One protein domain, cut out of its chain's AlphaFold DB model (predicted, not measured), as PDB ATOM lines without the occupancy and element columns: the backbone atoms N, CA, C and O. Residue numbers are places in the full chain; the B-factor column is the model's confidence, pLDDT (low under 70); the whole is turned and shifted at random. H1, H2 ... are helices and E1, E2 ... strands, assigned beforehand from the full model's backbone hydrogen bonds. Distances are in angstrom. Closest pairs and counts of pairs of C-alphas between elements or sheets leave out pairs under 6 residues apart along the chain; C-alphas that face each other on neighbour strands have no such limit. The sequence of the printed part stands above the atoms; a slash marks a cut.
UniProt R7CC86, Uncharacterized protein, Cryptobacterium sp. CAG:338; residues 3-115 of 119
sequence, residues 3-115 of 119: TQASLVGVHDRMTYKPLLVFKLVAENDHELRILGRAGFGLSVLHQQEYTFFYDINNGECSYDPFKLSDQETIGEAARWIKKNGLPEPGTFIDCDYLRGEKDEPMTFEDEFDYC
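AT A GLANCE: This is residues 3 to 115 of the 119 residues of an uncharacterized protein of Cryptobacterium sp. CAG:338 (UniProt R7CC86). A strongly twisted sheet of five strands, built on the long hairpin of E1 and E2, curls round the helix H3, which packs on one face. The small helices H1 and H2 sit together beyond one end of the hairpin and H5 lies toward the other end, while H4 packs on H3. The printed part has 113 residues with five named helices and five named strands, along the chain E1 E2 H1 H2 E3 E4 H3 E5 H4 H5; the sheet's order is E4 E3 E2 E1 E5, mixed. The class is mixed, helices and strands. The whole is elongated, spanning 50 by 26 by 23 A, and only just compact, close to loose, with a radius of gyration of the C-alphas of 15.5 A.

IN THESE COORDINATES: E1, residues 3 to 12, begins with C-alpha 3 at (-5.599, -29.137, -10.069) and is 27.6 A long. E2, residues 15 to 25, is 32.1 A long. H1, residues 29 to 37, is 12.2 A long, and H2 holds residues 44 to 47. E3, residues 51 to 55, is 13.1 A long, and E4 holds residues 60 to 62. H3, residues 74 to 84, is 15.1 A long, from C-alpha 74 at (12.689, -19.720, -7.192). E5 holds residues 92 to 94, H4 residues 95 to 98, and H5 residues 108 to 113, ending with C-alpha 113 at (25.331, -39.299, -6.559).

HOW THE PARTS SIT: E1 and E2 form an antiparallel hairpin, with N 8 and O 19 2.9 A apart, within hydrogen-bond range. E3 is antiparallel to E2, with N 54 and O 20 at 2.8 A. E3 and E4 form the other hairpin, with N 53 and O 62 at 2.8 A. E5 is parallel to E1, with N 11 and O 93 at 2.8 A. H3 is on one face of this sheet, an arrangement of two layers, the sheet being one and the helix the other; the closest C-alphas of H3 and E3 are those of Ala 78 and Phe 53, 6.6 A apart. H4 touches H3, closest at the C-alphas of Cys 95 and Ala 77, 6.4 A, and only grazes the sheet. H5 only grazes the sheet with residues 108 to 111. H1 only grazes it too, with residues 31 to 35, and touches H2, closest at the C-alphas of Gly 36 and Gln 47, 6.4 A. H2 is not on the sheet. In H1, H3 and H5 every O i to N i+4 pair is within hydrogen-bond range; H2 and H4 are too short for such a pair.

THE WHOLE: The C-alphas farthest apart are those of His 30 and Cys 115, 50.5 A. The printed part has no cut, and its one long link runs from E4 to H3. The mean pLDDT of the printed part is 87.2; residues 40 to 49 and 111 to 115 are under 70.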
ATOM      1  N   THR A   3      -6.943 -29.652 -10.329       82.19
ATOM      2  CA  THR A   3      -5.599 -29.137 -10.069       82.19
ATOM      3  C   THR A   3      -4.601 -30.015 -10.807       82.19
ATOM      4  O   THR A   3      -4.502 -31.209 -10.530       82.19
ATOM      5  N   GLN A   4      -3.853 -29.428 -11.732       89.31
ATOM      6  CA  GLN A   4      -2.661 -30.063 -12.290       89.31
ATOM      7  C   GLN A   4      -1.468 -29.570 -11.487       89.31
ATOM      8  O   GLN A   4      -1.285 -28.360 -11.384       89.31
ATOM      9  N   ALA A   5      -0.688 -30.471 -10.895       93.75
ATOM     10  CA  ALA A   5       0.411 -30.106 -10.011       93.75
ATOM     11  C   ALA A   5       1.670 -30.914 -10.319       93.75
ATOM     12  O   ALA A   5       1.593 -32.083 -10.691       93.75
ATOM     13  N   SER A   6       2.819 -30.279 -10.128       96.56
ATOM     14  CA  SER A   6       4.140 -30.852 -10.322       96.56
ATOM     15  C   SER A   6       5.062 -30.370  -9.208       96.56
ATOM     16  O   SER A   6       5.167 -29.168  -8.960       96.56
ATOM     17  N   LEU A   7       5.689 -31.311  -8.504       96.38
ATOM     18  CA  LEU A   7       6.764 -31.015  -7.562       96.38
ATOM     19  C   LEU A   7       8.078 -31.066  -8.333       96.38
ATOM     20  O   LEU A   7       8.394 -32.107  -8.904       96.38
ATOM     21  N   VAL A   8       8.829 -29.969  -8.336       96.50
ATOM     22  CA  VAL A   8      10.116 -29.874  -9.029       96.50
ATOM     23  C   VAL A   8      11.243 -29.552  -8.060       96.50
ATOM     24  O   VAL A   8      11.034 -28.913  -7.026       96.50
ATOM     25  N   GLY A   9      12.438 -30.011  -8.411       95.38
ATOM     26  CA  GLY A   9      13.674 -29.639  -7.746       95.38
ATOM     27  C   GLY A   9      14.303 -28.431  -8.425       95.38
ATOM     28  O   GLY A   9      14.398 -28.401  -9.650       95.38
ATOM     29  N   VAL A  10      14.726 -27.440  -7.645       96.06
ATOM     30  CA  VAL A  10      15.428 -26.257  -8.149       96.06
ATOM     31  C   VAL A  10      16.823 -26.222  -7.541       96.06
ATOM     32  O   VAL A  10      16.957 -26.160  -6.319       96.06
ATOM     33  N   HIS A  11      17.841 -26.263  -8.392       94.00
ATOM     34  CA  HIS A  11      19.239 -26.140  -8.011       94.00
ATOM     35  C   HIS A  11      19.764 -24.737  -8.318       94.00
ATOM     36  O   HIS A  11      19.490 -24.175  -9.379       94.00
ATOM     37  N   ASP A  12      20.521 -24.178  -7.379       92.25
ATOM     38  CA  ASP A  12      21.190 -22.886  -7.519       92.25
ATOM     39  C   ASP A  12      22.371 -22.804  -6.544       92.25
ATOM     40  O   ASP A  12      22.176 -22.978  -5.338       92.25
ATOM     41  N   ARG A  13      23.593 -22.551  -7.037       86.81
ATOM     42  CA  ARG A  13      24.815 -22.386  -6.217       86.81
ATOM     43  C   ARG A  13      24.980 -23.415  -5.086       86.81
ATOM     44  O   ARG A  13      25.205 -23.036  -3.935       86.81
ATOM     45  N   MET A  14      24.912 -24.712  -5.404       82.19
ATOM     46  CA  MET A  14      25.027 -25.817  -4.430       82.19
ATOM     47  C   MET A  14      23.902 -25.840  -3.382       82.19
ATOM     48  O   MET A  14      24.061 -26.378  -2.284       82.19
ATOM     49  N   THR A  15      22.768 -25.206  -3.679       83.31
ATOM     50  CA  THR A  15      21.559 -25.299  -2.866       83.31
ATOM     51  C   THR A  15      20.453 -25.952  -3.666       83.31
ATOM     52  O   THR A  15      20.302 -25.709  -4.862       83.31
ATOM     53  N   TYR A  16      19.657 -26.757  -2.971       88.12
ATOM     54  CA  TYR A  16      18.503 -27.439  -3.528       88.12
ATOM     55  C   TYR A  16      17.234 -26.966  -2.825       88.12
ATOM     56  O   TYR A  16      17.129 -27.017  -1.595       88.12
ATOM     57  N   LYS A  17      16.254 -26.505  -3.604       93.19
ATOM     58  CA  LYS A  17      14.973 -26.008  -3.099       93.19
ATOM     59  C   LYS A  17      13.813 -26.708  -3.814       93.19
ATOM     60  O   LYS A  17      13.764 -26.699  -5.043       93.19
ATOM     61  N   PRO A  18      12.862 -27.307  -3.080       95.19
ATOM     62  CA  PRO A  18      11.667 -27.875  -3.684       95.19
ATOM     63  C   PRO A  18      10.655 -26.771  -4.023       95.19
ATOM     64  O   PRO A  18      10.365 -25.898  -3.204       95.19
ATOM     65  N   LEU A  19      10.070 -26.843  -5.218       97.56
ATOM     66  CA  LEU A  19       9.054 -25.912  -5.702       97.56
ATOM     67  C   LEU A  19       7.814 -26.693  -6.141       97.56
ATOM     68  O   LEU A  19       7.894 -27.577  -6.993       97.56
ATOM     69  N   LEU A  20       6.652 -26.368  -5.576       97.81
ATOM     70  CA  LEU A  20       5.381 -26.914  -6.047       97.81
ATOM     71  C   LEU A  20       4.782 -25.967  -7.089       97.81
ATOM     72  O   LEU A  20       4.497 -24.805  -6.806       97.81
ATOM     73  N   VAL A  21       4.556 -26.481  -8.290       97.00
ATOM     74  CA  VAL A  21       3.945 -25.752  -9.400       97.00
ATOM     75  C   VAL A  21       2.560 -26.318  -9.640       97.00
ATOM     76  O   VAL A  21       2.409 -27.532  -9.750       97.00
ATOM     77  N   PHE A  22       1.539 -25.474  -9.755       93.69
ATOM     78  CA  PHE A  22       0.198 -25.967 -10.053       93.69
ATOM     79  C   PHE A  22      -0.635 -25.015 -10.902       93.69
ATOM     80  O   PHE A  22      -0.467 -23.799 -10.870       93.69
ATOM     81  N   LYS A  23      -1.563 -25.588 -11.666       89.00
ATOM     82  CA  LYS A  23      -2.540 -24.872 -12.484       89.00
ATOM     83  C   LYS A  23      -3.943 -25.242 -12.029       89.00
ATOM     84  O   LYS A  23      -4.232 -26.413 -11.777       89.00
ATOM     85  N   LEU A  24      -4.807 -24.237 -11.953       83.94
ATOM     86  CA  LEU A  24      -6.233 -24.430 -11.712       83.94
ATOM     87  C   LEU A  24      -6.941 -24.502 -13.063       83.94
ATOM     88  O   LEU A  24      -6.935 -23.535 -13.823       83.94
ATOM     89  N   VAL A  25      -7.547 -25.648 -13.358       83.56
ATOM     90  CA  VAL A  25      -8.322 -25.858 -14.582       83.56
ATOM     91  C   VAL A  25      -9.796 -25.938 -14.205       83.56
ATOM     92  O   VAL A  25     -10.219 -26.815 -13.446       83.56
ATOM     93  N   ALA A  26     -10.580 -24.991 -14.721       84.31
ATOM     94  CA  ALA A  26     -12.028 -25.005 -14.570       84.31
ATOM     95  C   ALA A  26     -12.618 -26.209 -15.319       84.31
ATOM     96  O   ALA A  26     -12.354 -26.394 -16.505       84.31
ATOM     97  N   GLU A  27     -13.440 -27.005 -14.639       85.31
ATOM     98  CA  GLU A  27     -14.100 -28.175 -15.239       85.31
ATOM     99  C   GLU A  27     -15.399 -27.813 -15.966       85.31
ATOM    100  O   GLU A  27     -15.948 -28.614 -16.719       85.31
ATOM    101  N   ASN A  28     -15.934 -26.623 -15.703       86.06
ATOM    102  CA  ASN A  28     -17.211 -26.172 -16.233       86.06
ATOM    103  C   ASN A  28     -17.279 -24.639 -16.312       86.06
ATOM    104  O   ASN A  28     -16.504 -23.917 -15.680       86.06
ATOM    105  N   ASP A  29     -18.269 -24.143 -17.056       85.75
ATOM    106  CA  ASP A  29     -18.512 -22.710 -17.255       85.75
ATOM    107  C   ASP A  29     -18.722 -21.937 -15.948       85.75
ATOM    108  O   ASP A  29     -18.476 -20.730 -15.889       85.75
ATOM    109  N   HIS A  30     -19.206 -22.597 -14.894       88.50
ATOM    110  CA  HIS A  30     -19.441 -21.942 -13.614       88.50
ATOM    111  C   HIS A  30     -18.113 -21.631 -12.913       88.50
ATOM    112  O   HIS A  30     -17.875 -20.481 -12.547       88.50
ATOM    113  N   GLU A  31     -17.215 -22.608 -12.799       85.44
ATOM    114  CA  GLU A  31     -15.869 -22.404 -12.247       85.44
ATOM    115  C   GLU A  31     -15.082 -21.362 -13.039       85.44
ATOM    116  O   GLU A  31     -14.444 -20.481 -12.462       85.44
ATOM    117  N   LEU A  32     -15.216 -21.392 -14.364       82.12
ATOM    118  CA  LEU A  32     -14.597 -20.419 -15.252       82.12
ATOM    119  C   LEU A  32     -15.074 -18.985 -14.957       82.12
ATOM    120  O   LEU A  32     -14.274 -18.051 -14.884       82.12
ATOM    121  N   ARG A  33     -16.377 -18.799 -14.709       83.12
ATOM    122  CA  ARG A  33     -16.948 -17.497 -14.320       83.12
ATOM    123  C   ARG A  33     -16.490 -17.041 -12.936       83.12
ATOM    124  O   ARG A  33     -16.322 -15.835 -12.747       83.12
ATOM    125  N   ILE A  34     -16.294 -17.962 -11.987       84.38
ATOM    126  CA  ILE A  34     -15.749 -17.646 -10.656       84.38
ATOM    127  C   ILE A  34     -14.332 -17.080 -10.806       84.38
ATOM    128  O   ILE A  34     -14.054 -15.996 -10.290       84.38
ATOM    129  N   LEU A  35     -13.474 -17.754 -11.579       79.69
ATOM    130  CA  LEU A  35     -12.112 -17.294 -11.865       79.69
ATOM    131  C   LEU A  35     -12.118 -15.924 -12.563       79.69
ATOM    132  O   LEU A  35     -11.490 -14.980 -12.081       79.69
ATOM    133  N   GLY A  36     -12.909 -15.769 -13.628       79.56
ATOM    134  CA  GLY A  36     -13.012 -14.502 -14.355       79.56
ATOM    135  C   GLY A  36     -13.476 -13.326 -13.488       79.56
ATOM    136  O   GLY A  36     -12.971 -12.212 -13.625       79.56
ATOM    137  N   ARG A  37     -14.405 -13.554 -12.547       81.19
ATOM    138  CA  ARG A  37     -14.879 -12.517 -11.611       81.19
ATOM    139  C   ARG A  37     -13.843 -12.124 -10.566       81.19
ATOM    140  O   ARG A  37     -13.828 -10.963 -10.165       81.19
ATOM    141  N   ALA A  38     -12.988 -13.053 -10.150       76.56
ATOM    142  CA  ALA A  38     -11.893 -12.784  -9.223       76.56
ATOM    143  C   ALA A  38     -10.712 -12.033  -9.878       76.56
ATOM    144  O   ALA A  38      -9.722 -11.749  -9.210       76.56
ATOM    145  N   GLY A  39     -10.823 -11.674 -11.164       70.06
ATOM    146  CA  GLY A  39      -9.799 -10.926 -11.894       70.06
ATOM    147  C   GLY A  39      -8.778 -11.810 -12.607       70.06
ATOM    148  O   GLY A  39      -7.824 -11.281 -13.179       70.06
ATOM    149  N   PHE A  40      -8.982 -13.131 -12.630       69.12
ATOM    150  CA  PHE A  40      -8.160 -14.059 -13.406       69.12
ATOM    151  C   PHE A  40      -8.539 -13.986 -14.889       69.12
ATOM    152  O   PHE A  40      -9.165 -14.894 -15.406       69.12
ATOM    153  N   GLY A  41      -8.199 -12.897 -15.582       64.81
ATOM    154  CA  GLY A  41      -8.379 -12.750 -17.030       64.81
ATOM    155  C   GLY A  41      -9.823 -12.470 -17.488       64.81
ATOM    156  O   GLY A  41     -10.796 -13.068 -17.031       64.81
ATOM    157  N   LEU A  42      -9.973 -11.553 -18.451       60.25
ATOM    158  CA  LEU A  42     -11.274 -11.180 -19.036       60.25
ATOM    159  C   LEU A  42     -11.742 -12.137 -20.150       60.25
ATOM    160  O   LEU A  42     -12.901 -12.086 -20.552       60.25
ATOM    161  N   SER A  43     -10.861 -13.011 -20.644       67.50
ATOM    162  CA  SER A  43     -11.170 -14.004 -21.680       67.50
ATOM    163  C   SER A  43     -10.872 -15.419 -21.197       67.50
ATOM    164  O   SER A  43      -9.900 -15.618 -20.471       67.50
ATOM    165  N   VAL A  44     -11.613 -16.396 -21.723       63.62
ATOM    166  CA  VAL A  44     -11.462 -17.831 -21.421       63.62
ATOM    167  C   VAL A  44     -10.029 -18.343 -21.608       63.62
ATOM    168  O   VAL A  44      -9.571 -19.140 -20.799       63.62
ATOM    169  N   LEU A  45      -9.307 -17.850 -22.624       65.12
ATOM    170  CA  LEU A  45      -7.912 -18.230 -22.879       65.12
ATOM    171  C   LEU A  45      -7.013 -17.864 -21.680       65.12
ATOM    172  O   LEU A  45      -6.471 -18.742 -21.018       65.12
ATOM    173  N   HIS A  46      -6.999 -16.581 -21.306       66.94
ATOM    174  CA  HIS A  46      -6.244 -16.065 -20.159       66.94
ATOM    175  C   HIS A  46      -6.681 -16.650 -18.801       66.94
ATOM    176  O   HIS A  46      -5.872 -16.729 -17.883       66.94
ATOM    177  N   GLN A  47      -7.937 -17.088 -18.651       66.81
ATOM    178  CA  GLN A  47      -8.441 -17.701 -17.409       66.81
ATOM    179  C   GLN A  47      -7.753 -19.033 -17.066       66.81
ATOM    180  O   GLN A  47      -7.694 -19.394 -15.893       66.81
ATOM    181  N   GLN A  48      -7.205 -19.746 -18.058       64.88
ATOM    182  CA  GLN A  48      -6.523 -21.039 -17.874       64.88
ATOM    183  C   GLN A  48      -4.985 -20.933 -17.865       64.88
ATOM    184  O   GLN A  48      -4.271 -21.930 -17.713       64.88
ATOM    185  N   GLU A  49      -4.447 -19.722 -18.023       68.88
ATOM    186  CA  GLU A  49      -3.003 -19.474 -18.136       68.88
ATOM    187  C   GLU A  49      -2.301 -19.317 -16.779       68.88
ATOM    188  O   GLU A  49      -1.072 -19.247 -16.722       68.88
ATOM    189  N   TYR A  50      -3.049 -19.297 -15.674       77.44
ATOM    190  CA  TYR A  50      -2.473 -19.083 -14.350       77.44
ATOM    191  C   TYR A  50      -1.779 -20.340 -13.825       77.44
ATOM    192  O   TYR A  50      -2.407 -21.300 -13.374       77.44
ATOM    193  N   THR A  51      -0.453 -20.286 -13.869       89.81
ATOM    194  CA  THR A  51       0.442 -21.179 -13.140       89.81
ATOM    195  C   THR A  51       0.825 -20.515 -11.825       89.81
ATOM    196  O   THR A  51       1.296 -19.378 -11.811       89.81
ATOM    197  N   PHE A  52       0.601 -21.226 -10.729       93.38
ATOM    198  CA  PHE A  52       0.987 -20.843  -9.381       93.38
ATOM    199  C   PHE A  52       2.280 -21.550  -8.991       93.38
ATOM    200  O   PHE A  52       2.524 -22.693  -9.379       93.38
ATOM    201  N   PHE A  53       3.078 -20.851  -8.195       96.69
ATOM    202  CA  PHE A  53       4.380 -21.263  -7.703       96.69
ATOM    203  C   PHE A  53       4.347 -21.176  -6.185       96.69
ATOM    204  O   PHE A  53       4.107 -20.098  -5.637       96.69
ATOM    205  N   TYR A  54       4.543 -22.311  -5.525       97.69
ATOM    206  CA  TYR A  54       4.609 -22.407  -4.077       97.69
ATOM    207  C   TYR A  54       6.021 -22.786  -3.639       97.69
ATOM    208  O   TYR A  54       6.445 -23.935  -3.795       97.69
ATOM    209  N   ASP A  55       6.734 -21.796  -3.106       96.19
ATOM    210  CA  ASP A  55       8.019 -21.976  -2.443       96.19
ATOM    211  C   ASP A  55       7.779 -22.655  -1.093       96.19
ATOM    212  O   ASP A  55       7.305 -22.039  -0.132       96.19
ATOM    213  N   ILE A  56       8.092 -23.947  -1.034       95.06
ATOM    214  CA  ILE A  56       7.856 -24.775   0.150       95.06
ATOM    215  C   ILE A  56       8.738 -24.326   1.321       95.06
ATOM    216  O   ILE A  56       8.301 -24.411   2.467       95.06
ATOM    217  N   ASN A  57       9.946 -23.825   1.051       92.62
ATOM    218  CA  ASN A  57      10.884 -23.430   2.099       92.62
ATOM    219  C   ASN A  57      10.421 -22.161   2.820       92.62
ATOM    220  O   ASN A  57      10.563 -22.061   4.037       92.62
ATOM    221  N   ASN A  58       9.840 -21.217   2.076       92.06
ATOM    222  CA  ASN A  58       9.377 -19.939   2.620       92.06
ATOM    223  C   ASN A  58       7.869 -19.905   2.926       92.06
ATOM    224  O   ASN A  58       7.385 -18.940   3.519       92.06
ATOM    225  N   GLY A  59       7.117 -20.943   2.547       94.81
ATOM    226  CA  GLY A  59       5.661 -20.981   2.702       94.81
ATOM    227  C   GLY A  59       4.945 -19.923   1.855       94.81
ATOM    228  O   GLY A  59       3.872 -19.447   2.229       94.81
ATOM    229  N   GLU A  60       5.544 -19.527   0.733       95.94
ATOM    230  CA  GLU A  60       5.085 -18.425  -0.109       95.94
ATOM    231  C   GLU A  60       4.429 -18.950  -1.389       95.94
ATOM    232  O   GLU A  60       4.968 -19.826  -2.058       95.94
ATOM    233  N   CYS A  61       3.271 -18.392  -1.759       94.94
ATOM    234  CA  CYS A  61       2.555 -18.749  -2.984       94.94
ATOM    235  C   CYS A  61       2.294 -17.515  -3.847       94.94
ATOM    236  O   CYS A  61       1.708 -16.538  -3.376       94.94
ATOM    237  N   SER A  62       2.645 -17.581  -5.131       93.81
ATOM    238  CA  SER A  62       2.325 -16.532  -6.099       93.81
ATOM    239  C   SER A  62       2.066 -17.107  -7.491       93.81
ATOM    240  O   SER A  62       2.688 -18.080  -7.899       93.81
ATOM    241  N   TYR A  63       1.171 -16.482  -8.258       90.44
ATOM    242  CA  TYR A  63       1.043 -16.701  -9.711       90.44
ATOM    243  C   TYR A  63       1.928 -15.740 -10.530       90.44
ATOM    244  O   TYR A  63       2.072 -15.860 -11.753       90.44
ATOM    245  N   ASP A  64       2.480 -14.728  -9.862       90.94
ATOM    246  CA  ASP A  64       3.388 -13.747 -10.431       90.94
ATOM    247  C   ASP A  64       4.813 -14.046  -9.943       90.94
ATOM    248  O   ASP A  64       5.109 -13.812  -8.765       90.94
ATOM    249  N   PRO A  65       5.697 -14.565 -10.814       93.44
ATOM    250  CA  PRO A  65       7.040 -14.967 -10.413       93.44
ATOM    251  C   PRO A  65       7.894 -13.787  -9.931       93.44
ATOM    252  O   PRO A  65       8.856 -14.002  -9.203       93.44
ATOM    253  N   PHE A  66       7.541 -12.543 -10.273       93.88
ATOM    254  CA  PHE A  66       8.247 -11.338  -9.818       93.88
ATOM    255  C   PHE A  66       7.854 -10.884  -8.407       93.88
ATOM    256  O   PHE A  66       8.459  -9.960  -7.870       93.88
ATOM    257  N   LYS A  67       6.826 -11.502  -7.811       94.69
ATOM    258  CA  LYS A  67       6.381 -11.204  -6.441       94.69
ATOM    259  C   LYS A  67       6.925 -12.165  -5.394       94.69
ATOM    260  O   LYS A  67       6.698 -11.919  -4.220       94.69
ATOM    261  N   LEU A  68       7.600 -13.228  -5.823       95.00
ATOM    262  CA  LEU A  68       8.252 -14.171  -4.921       95.00
ATOM    263  C   LEU A  68       9.413 -13.480  -4.199       95.00
ATOM    264  O   LEU A  68      10.121 -12.664  -4.791       95.00
ATOM    265  N   SER A  69       9.629 -13.804  -2.934       95.06
ATOM    266  CA  SER A  69      10.723 -13.248  -2.137       95.06
ATOM    267  C   SER A  69      12.097 -13.657  -2.679       95.06
ATOM    268  O   SER A  69      12.983 -12.815  -2.846       95.06
ATOM    269  N   ASP A  70      12.256 -14.931  -3.025       94.81
ATOM    270  CA  ASP A  70      13.459 -15.471  -3.649       94.81
ATOM    271  C   ASP A  70      13.416 -15.274  -5.169       94.81
ATOM    272  O   ASP A  70      12.915 -16.112  -5.919       94.81
ATOM    273  N   GLN A  71      13.924 -14.131  -5.632       94.75
ATOM    274  CA  GLN A  71      13.965 -13.797  -7.058       94.75
ATOM    275  C   GLN A  71      15.089 -14.489  -7.830       94.75
ATOM    276  O   GLN A  71      14.981 -14.614  -9.053       94.75
ATOM    277  N   GLU A  72      16.154 -14.896  -7.142       93.25
ATOM    278  CA  GLU A  72      17.365 -15.433  -7.760       93.25
ATOM    279  C   GLU A  72      17.198 -16.912  -8.106       93.25
ATOM    280  O   GLU A  72      17.450 -17.288  -9.249       93.25
ATOM    281  N   THR A  73      16.681 -17.716  -7.171       95.06
ATOM    282  CA  THR A  73      16.485 -19.156  -7.370       95.06
ATOM    283  C   THR A  73      15.059 -19.474  -7.818       95.06
ATOM    284  O   THR A  73      14.832 -19.879  -8.960       95.06
ATOM    285  N   ILE A  74      14.071 -19.284  -6.936       96.88
ATOM    286  CA  ILE A  74      12.689 -19.720  -7.192       96.88
ATOM    287  C   ILE A  74      12.029 -18.842  -8.253       96.88
ATOM    288  O   ILE A  74      11.353 -19.352  -9.144       96.88
ATOM    289  N   GLY A  75      12.246 -17.529  -8.195       96.56
ATOM    290  CA  GLY A  75      11.744 -16.585  -9.186       96.56
ATOM    291  C   GLY A  75      12.256 -16.896 -10.591       96.56
ATOM    292  O   GLY A  75      11.482 -16.813 -11.546       96.56
ATOM    293  N   GLU A  76      13.521 -17.305 -10.727       97.25
ATOM    294  CA  GLU A  76      14.111 -17.677 -12.017       97.25
ATOM    295  C   GLU A  76      13.496 -18.963 -12.570       97.25
ATOM    296  O   GLU A  76      12.970 -18.963 -13.688       97.25
ATOM    297  N   ALA A  77      13.433 -20.018 -11.753       97.12
ATOM    298  CA  ALA A  77      12.748 -21.255 -12.120       97.12
ATOM    299  C   ALA A  77      11.280 -20.994 -12.505       97.12
ATOM    300  O   ALA A  77      10.802 -21.471 -13.536       97.12
ATOM    301  N   ALA A  78      10.565 -20.174 -11.731       96.69
ATOM    302  CA  ALA A  78       9.172 -19.828 -11.984       96.69
ATOM    303  C   ALA A  78       8.982 -19.045 -13.296       96.69
ATOM    304  O   ALA A  78       8.028 -19.302 -14.036       96.69
ATOM    305  N   ARG A  79       9.894 -18.121 -13.639       96.06
ATOM    306  CA  ARG A  79       9.891 -17.423 -14.940       96.06
ATOM    307  C   ARG A  79      10.094 -18.397 -16.094       96.06
ATOM    308  O   ARG A  79       9.360 -18.327 -17.086       96.06
ATOM    309  N   TRP A  80      11.045 -19.317 -15.959       96.12
ATOM    310  CA  TRP A  80      11.294 -20.338 -16.970       96.12
ATOM    311  C   TRP A  80      10.085 -21.264 -17.144       96.12
ATOM    312  O   TRP A  80       9.614 -21.446 -18.266       96.12
ATOM    313  N   ILE A  81       9.499 -21.761 -16.053       95.69
ATOM    314  CA  ILE A  81       8.283 -22.588 -16.082       95.69
ATOM    315  C   ILE A  81       7.117 -21.829 -16.724       95.69
ATOM    316  O   ILE A  81       6.413 -22.364 -17.576       95.69
ATOM    317  N   LYS A  82       6.915 -20.554 -16.376       91.94
ATOM    318  CA  LYS A  82       5.844 -19.737 -16.966       91.94
ATOM    319  C   LYS A  82       5.962 -19.633 -18.489       91.94
ATOM    320  O   LYS A  82       4.942 -19.597 -19.170       91.94
ATOM    321  N   LYS A  83       7.189 -19.602 -19.016       91.81
ATOM    322  CA  LYS A  83       7.472 -19.565 -20.457       91.81
ATOM    323  C   LYS A  83       7.325 -20.935 -21.132       91.81
ATOM    324  O   LYS A  83       6.915 -20.978 -22.288       91.81
ATOM    325  N   ASN A  84       7.668 -22.024 -20.443       92.94
ATOM    326  CA  ASN A  84       7.766 -23.368 -21.031       92.94
ATOM    327  C   ASN A  84       6.572 -24.290 -20.723       92.94
ATOM    328  O   ASN A  84       6.420 -25.323 -21.369       92.94
ATOM    329  N   GLY A  85       5.694 -23.911 -19.795       90.81
ATOM    330  CA  GLY A  85       4.543 -24.709 -19.379       90.81
ATOM    331  C   GLY A  85       4.792 -25.513 -18.101       90.81
ATOM    332  O   GLY A  85       5.861 -25.446 -17.501       90.81
ATOM    333  N   LEU A  86       3.761 -26.239 -17.654       91.81
ATOM    334  CA  LEU A  86       3.836 -27.056 -16.439       91.81
ATOM    335  C   LEU A  86       4.837 -28.208 -16.658       91.81
ATOM    336  O   LEU A  86       4.622 -28.993 -17.580       91.81
ATOM    337  N   PRO A  87       5.897 -28.322 -15.842       94.50
ATOM    338  CA  PRO A  87       6.879 -29.394 -15.966       94.50
ATOM    339  C   PRO A  87       6.326 -30.736 -15.477       94.50
ATOM    340  O   PRO A  87       5.421 -30.779 -14.640       94.50
ATOM    341  N   GLU A  88       6.930 -31.834 -15.929       95.19
ATOM    342  CA  GLU A  88       6.654 -33.169 -15.389       95.19
ATOM    343  C   GLU A  88       7.071 -33.260 -13.908       95.19
ATOM    344  O   GLU A  88       8.068 -32.637 -13.514       95.19
ATOM    345  N   PRO A  89       6.344 -34.011 -13.063       95.50
ATOM    346  CA  PRO A  89       6.736 -34.221 -11.672       95.50
ATOM    347  C   PRO A  89       8.152 -34.794 -11.552       95.50
ATOM    348  O   PRO A  89       8.514 -35.729 -12.260       95.50
ATOM    349  N   GLY A  90       8.945 -34.243 -10.635       91.62
ATOM    350  CA  GLY A  90      10.344 -34.621 -10.429       91.62
ATOM    351  C   GLY A  90      11.333 -33.940 -11.378       91.62
ATOM    352  O   GLY A  90      12.527 -34.189 -11.253       91.62
ATOM    353  N   THR A  91      10.876 -33.066 -12.286       94.69
ATOM    354  CA  THR A  91      11.782 -32.251 -13.115       94.69
ATOM    355  C   THR A  91      12.785 -31.506 -12.235       94.69
ATOM    356  O   THR A  91      12.418 -30.944 -11.199       94.69
ATOM    357  N   PHE A  92      14.040 -31.480 -12.674       94.12
ATOM    358  CA  PHE A  92      15.125 -30.755 -12.031       94.12
ATOM    359  C   PHE A  92      15.508 -29.539 -12.872       94.12
ATOM    360  O   PHE A  92      15.696 -29.649 -14.083       94.12
ATOM    361  N   ILE A  93      15.569 -28.374 -12.236       95.12
ATOM    362  CA  ILE A  93      15.834 -27.093 -12.886       95.12
ATOM    363  C   ILE A  93      17.121 -26.523 -12.302       95.12
ATOM    364  O   ILE A  93      17.148 -26.156 -11.131       95.12
ATOM    365  N   ASP A  94      18.162 -26.417 -13.126       94.88
ATOM    366  CA  ASP A  94      19.418 -25.766 -12.750       94.88
ATOM    367  C   ASP A  94      19.387 -24.275 -13.114       94.88
ATOM    368  O   ASP A  94      19.517 -23.895 -14.282       94.88
ATOM    369  N   CYS A  95      19.204 -23.417 -12.112       95.69
ATOM    370  CA  CYS A  95      19.131 -21.975 -12.311       95.69
ATOM    371  C   CYS A  95      20.477 -21.356 -12.715       95.69
ATOM    372  O   CYS A  95      20.468 -20.345 -13.418       95.69
ATOM    373  N   ASP A  96      21.615 -21.967 -12.361       93.38
ATOM    374  CA  ASP A  96      22.929 -21.505 -12.830       93.38
ATOM    375  C   ASP A  96      23.003 -21.615 -14.362       93.38
ATOM    376  O   ASP A  96      23.421 -20.681 -15.051       93.38
ATOM    377  N   TYR A  97      22.513 -22.730 -14.909       94.56
ATOM    378  CA  TYR A  97      22.408 -22.936 -16.351       94.56
ATOM    379  C   TYR A  97      21.380 -22.001 -16.999       94.56
ATOM    380  O   TYR A  97      21.666 -21.394 -18.031       94.56
ATOM    381  N   LEU A  98      20.203 -21.809 -16.384       94.88
ATOM    382  CA  LEU A  98      19.193 -20.882 -16.915       94.88
ATOM    383  C   LEU A  98      19.713 -19.443 -17.045       94.88
ATOM    384  O   LEU A  98      19.372 -18.756 -18.011       94.88
ATOM    385  N   ARG A  99      20.555 -19.001 -16.102       94.25
ATOM    386  CA  ARG A  99      21.190 -17.675 -16.120       94.25
ATOM    387  C   ARG A  99      22.439 -17.606 -17.008       94.25
ATOM    388  O   ARG A  99      22.955 -16.511 -17.226       94.25
ATOM    389  N   GLY A 100      22.902 -18.733 -17.556       92.88
ATOM    390  CA  GLY A 100      24.104 -18.815 -18.392       92.88
ATOM    391  C   GLY A 100      25.415 -18.727 -17.604       92.88
ATOM    392  O   GLY A 100      26.439 -18.341 -18.159       92.88
ATOM    393  N   GLU A 101      25.390 -19.051 -16.310       91.69
ATOM    394  CA  GLU A 101      26.576 -19.109 -15.443       91.69
ATOM    395  C   GLU A 101      27.368 -20.416 -15.638       91.69
ATOM    396  O   GLU A 101      28.518 -20.517 -15.205       91.69
ATOM    397  N   LYS A 102      26.765 -21.408 -16.310       89.62
ATOM    398  CA  LYS A 102      27.370 -22.681 -16.720       89.62
ATOM    399  C   LYS A 102      26.958 -23.035 -18.148       89.62
ATOM    400  O   LYS A 102      25.869 -22.669 -18.584       89.62
ATOM    401  N   ASP A 103      27.813 -23.789 -18.837       88.69
ATOM    402  CA  ASP A 103      27.585 -24.231 -20.222       88.69
ATOM    403  C   ASP A 103      26.645 -25.443 -20.325       88.69
ATOM    404  O   ASP A 103      25.991 -25.634 -21.350       88.69
ATOM    405  N   GLU A 104      26.560 -26.254 -19.267       88.56
ATOM    406  CA  GLU A 104      25.747 -27.471 -19.209       88.56
ATOM    407  C   GLU A 104      24.903 -27.487 -17.921       88.56
ATOM    408  O   GLU A 104      25.385 -27.023 -16.879       88.56
ATOM    409  N   PRO A 105      23.651 -27.985 -17.971       86.81
ATOM    410  CA  PRO A 105      22.806 -28.086 -16.790       86.81
ATOM    411  C   PRO A 105      23.275 -29.217 -15.882       86.81
ATOM    412  O   PRO A 105      23.534 -30.327 -16.343       86.81
ATOM    413  N   MET A 106      23.292 -28.958 -14.580       85.38
ATOM    414  CA  MET A 106      23.401 -30.014 -13.581       85.38
ATOM    415  C   MET A 106      22.164 -30.916 -13.624       85.38
ATOM    416  O   MET A 106      21.033 -30.434 -13.746       85.38
ATOM    417  N   THR A 107      22.372 -32.226 -13.506       83.12
ATOM    418  CA  THR A 107      21.279 -33.196 -13.385       83.12
ATOM    419  C   THR A 107      20.967 -33.513 -11.923       83.12
ATOM    420  O   THR A 107      21.750 -33.217 -11.020       83.12
ATOM    421  N   PHE A 108      19.800 -34.115 -11.675       77.94
ATOM    422  CA  PHE A 108      19.431 -34.559 -10.332       77.94
ATOM    423  C   PHE A 108      20.394 -35.639  -9.820       77.94
ATOM    424  O   PHE A 108      20.774 -35.631  -8.650       77.94
ATOM    425  N   GLU A 109      20.803 -36.550 -10.702       78.69
ATOM    426  CA  GLU A 109      21.780 -37.597 -10.423       78.69
ATOM    427  C   GLU A 109      23.142 -37.001 -10.045       78.69
ATOM    428  O   GLU A 109      23.694 -37.400  -9.027       78.69
ATOM    429  N   ASP A 110      23.643 -35.991 -10.767       70.94
ATOM    430  CA  ASP A 110      24.930 -35.349 -10.442       70.94
ATOM    431  C   ASP A 110      24.950 -34.731  -9.032       70.94
ATOM    432  O   ASP A 110      25.955 -34.818  -8.324       70.94
ATOM    433  N   GLU A 111      23.833 -34.137  -8.606       66.06
ATOM    434  CA  GLU A 111      23.686 -33.522  -7.279       66.06
ATOM    435  C   GLU A 111      23.633 -34.575  -6.153       66.06
ATOM    436  O   GLU A 111      24.192 -34.372  -5.074       66.06
ATOM    437  N   PHE A 112      22.970 -35.717  -6.379       66.38
ATOM    438  CA  PHE A 112      22.724 -36.723  -5.333       66.38
ATOM    439  C   PHE A 112      23.681 -37.923  -5.344       66.38
ATOM    440  O   PHE A 112      23.856 -38.559  -4.297       66.38
ATOM    441  N   ASP A 113      24.312 -38.247  -6.472       60.34
ATOM    442  CA  ASP A 113      25.331 -39.299  -6.559       60.34
ATOM    443  C   ASP A 113      26.675 -38.827  -5.984       60.34
ATOM    444  O   ASP A 113      27.453 -39.644  -5.488       60.34
ATOM    445  N   TYR A 114      26.900 -37.511  -5.888       55.59
ATOM    446  CA  TYR A 114      27.956 -36.927  -5.060       55.59
ATOM    447  C   TYR A 114      27.523 -36.859  -3.580       55.59
ATOM    448  O   TYR A 114      27.459 -35.798  -2.964       55.59
ATOM    449  N   CYS A 115      27.193 -38.006  -2.979       49.94
ATOM    450  CA  CYS A 115      26.864 -38.098  -1.555       49.94
ATOM    451  C   CYS A 115      28.117 -38.517  -0.758       49.94
ATOM    452  O   CYS A 115      28.394 -39.713  -0.662       49.94
TER     453      CYS A 115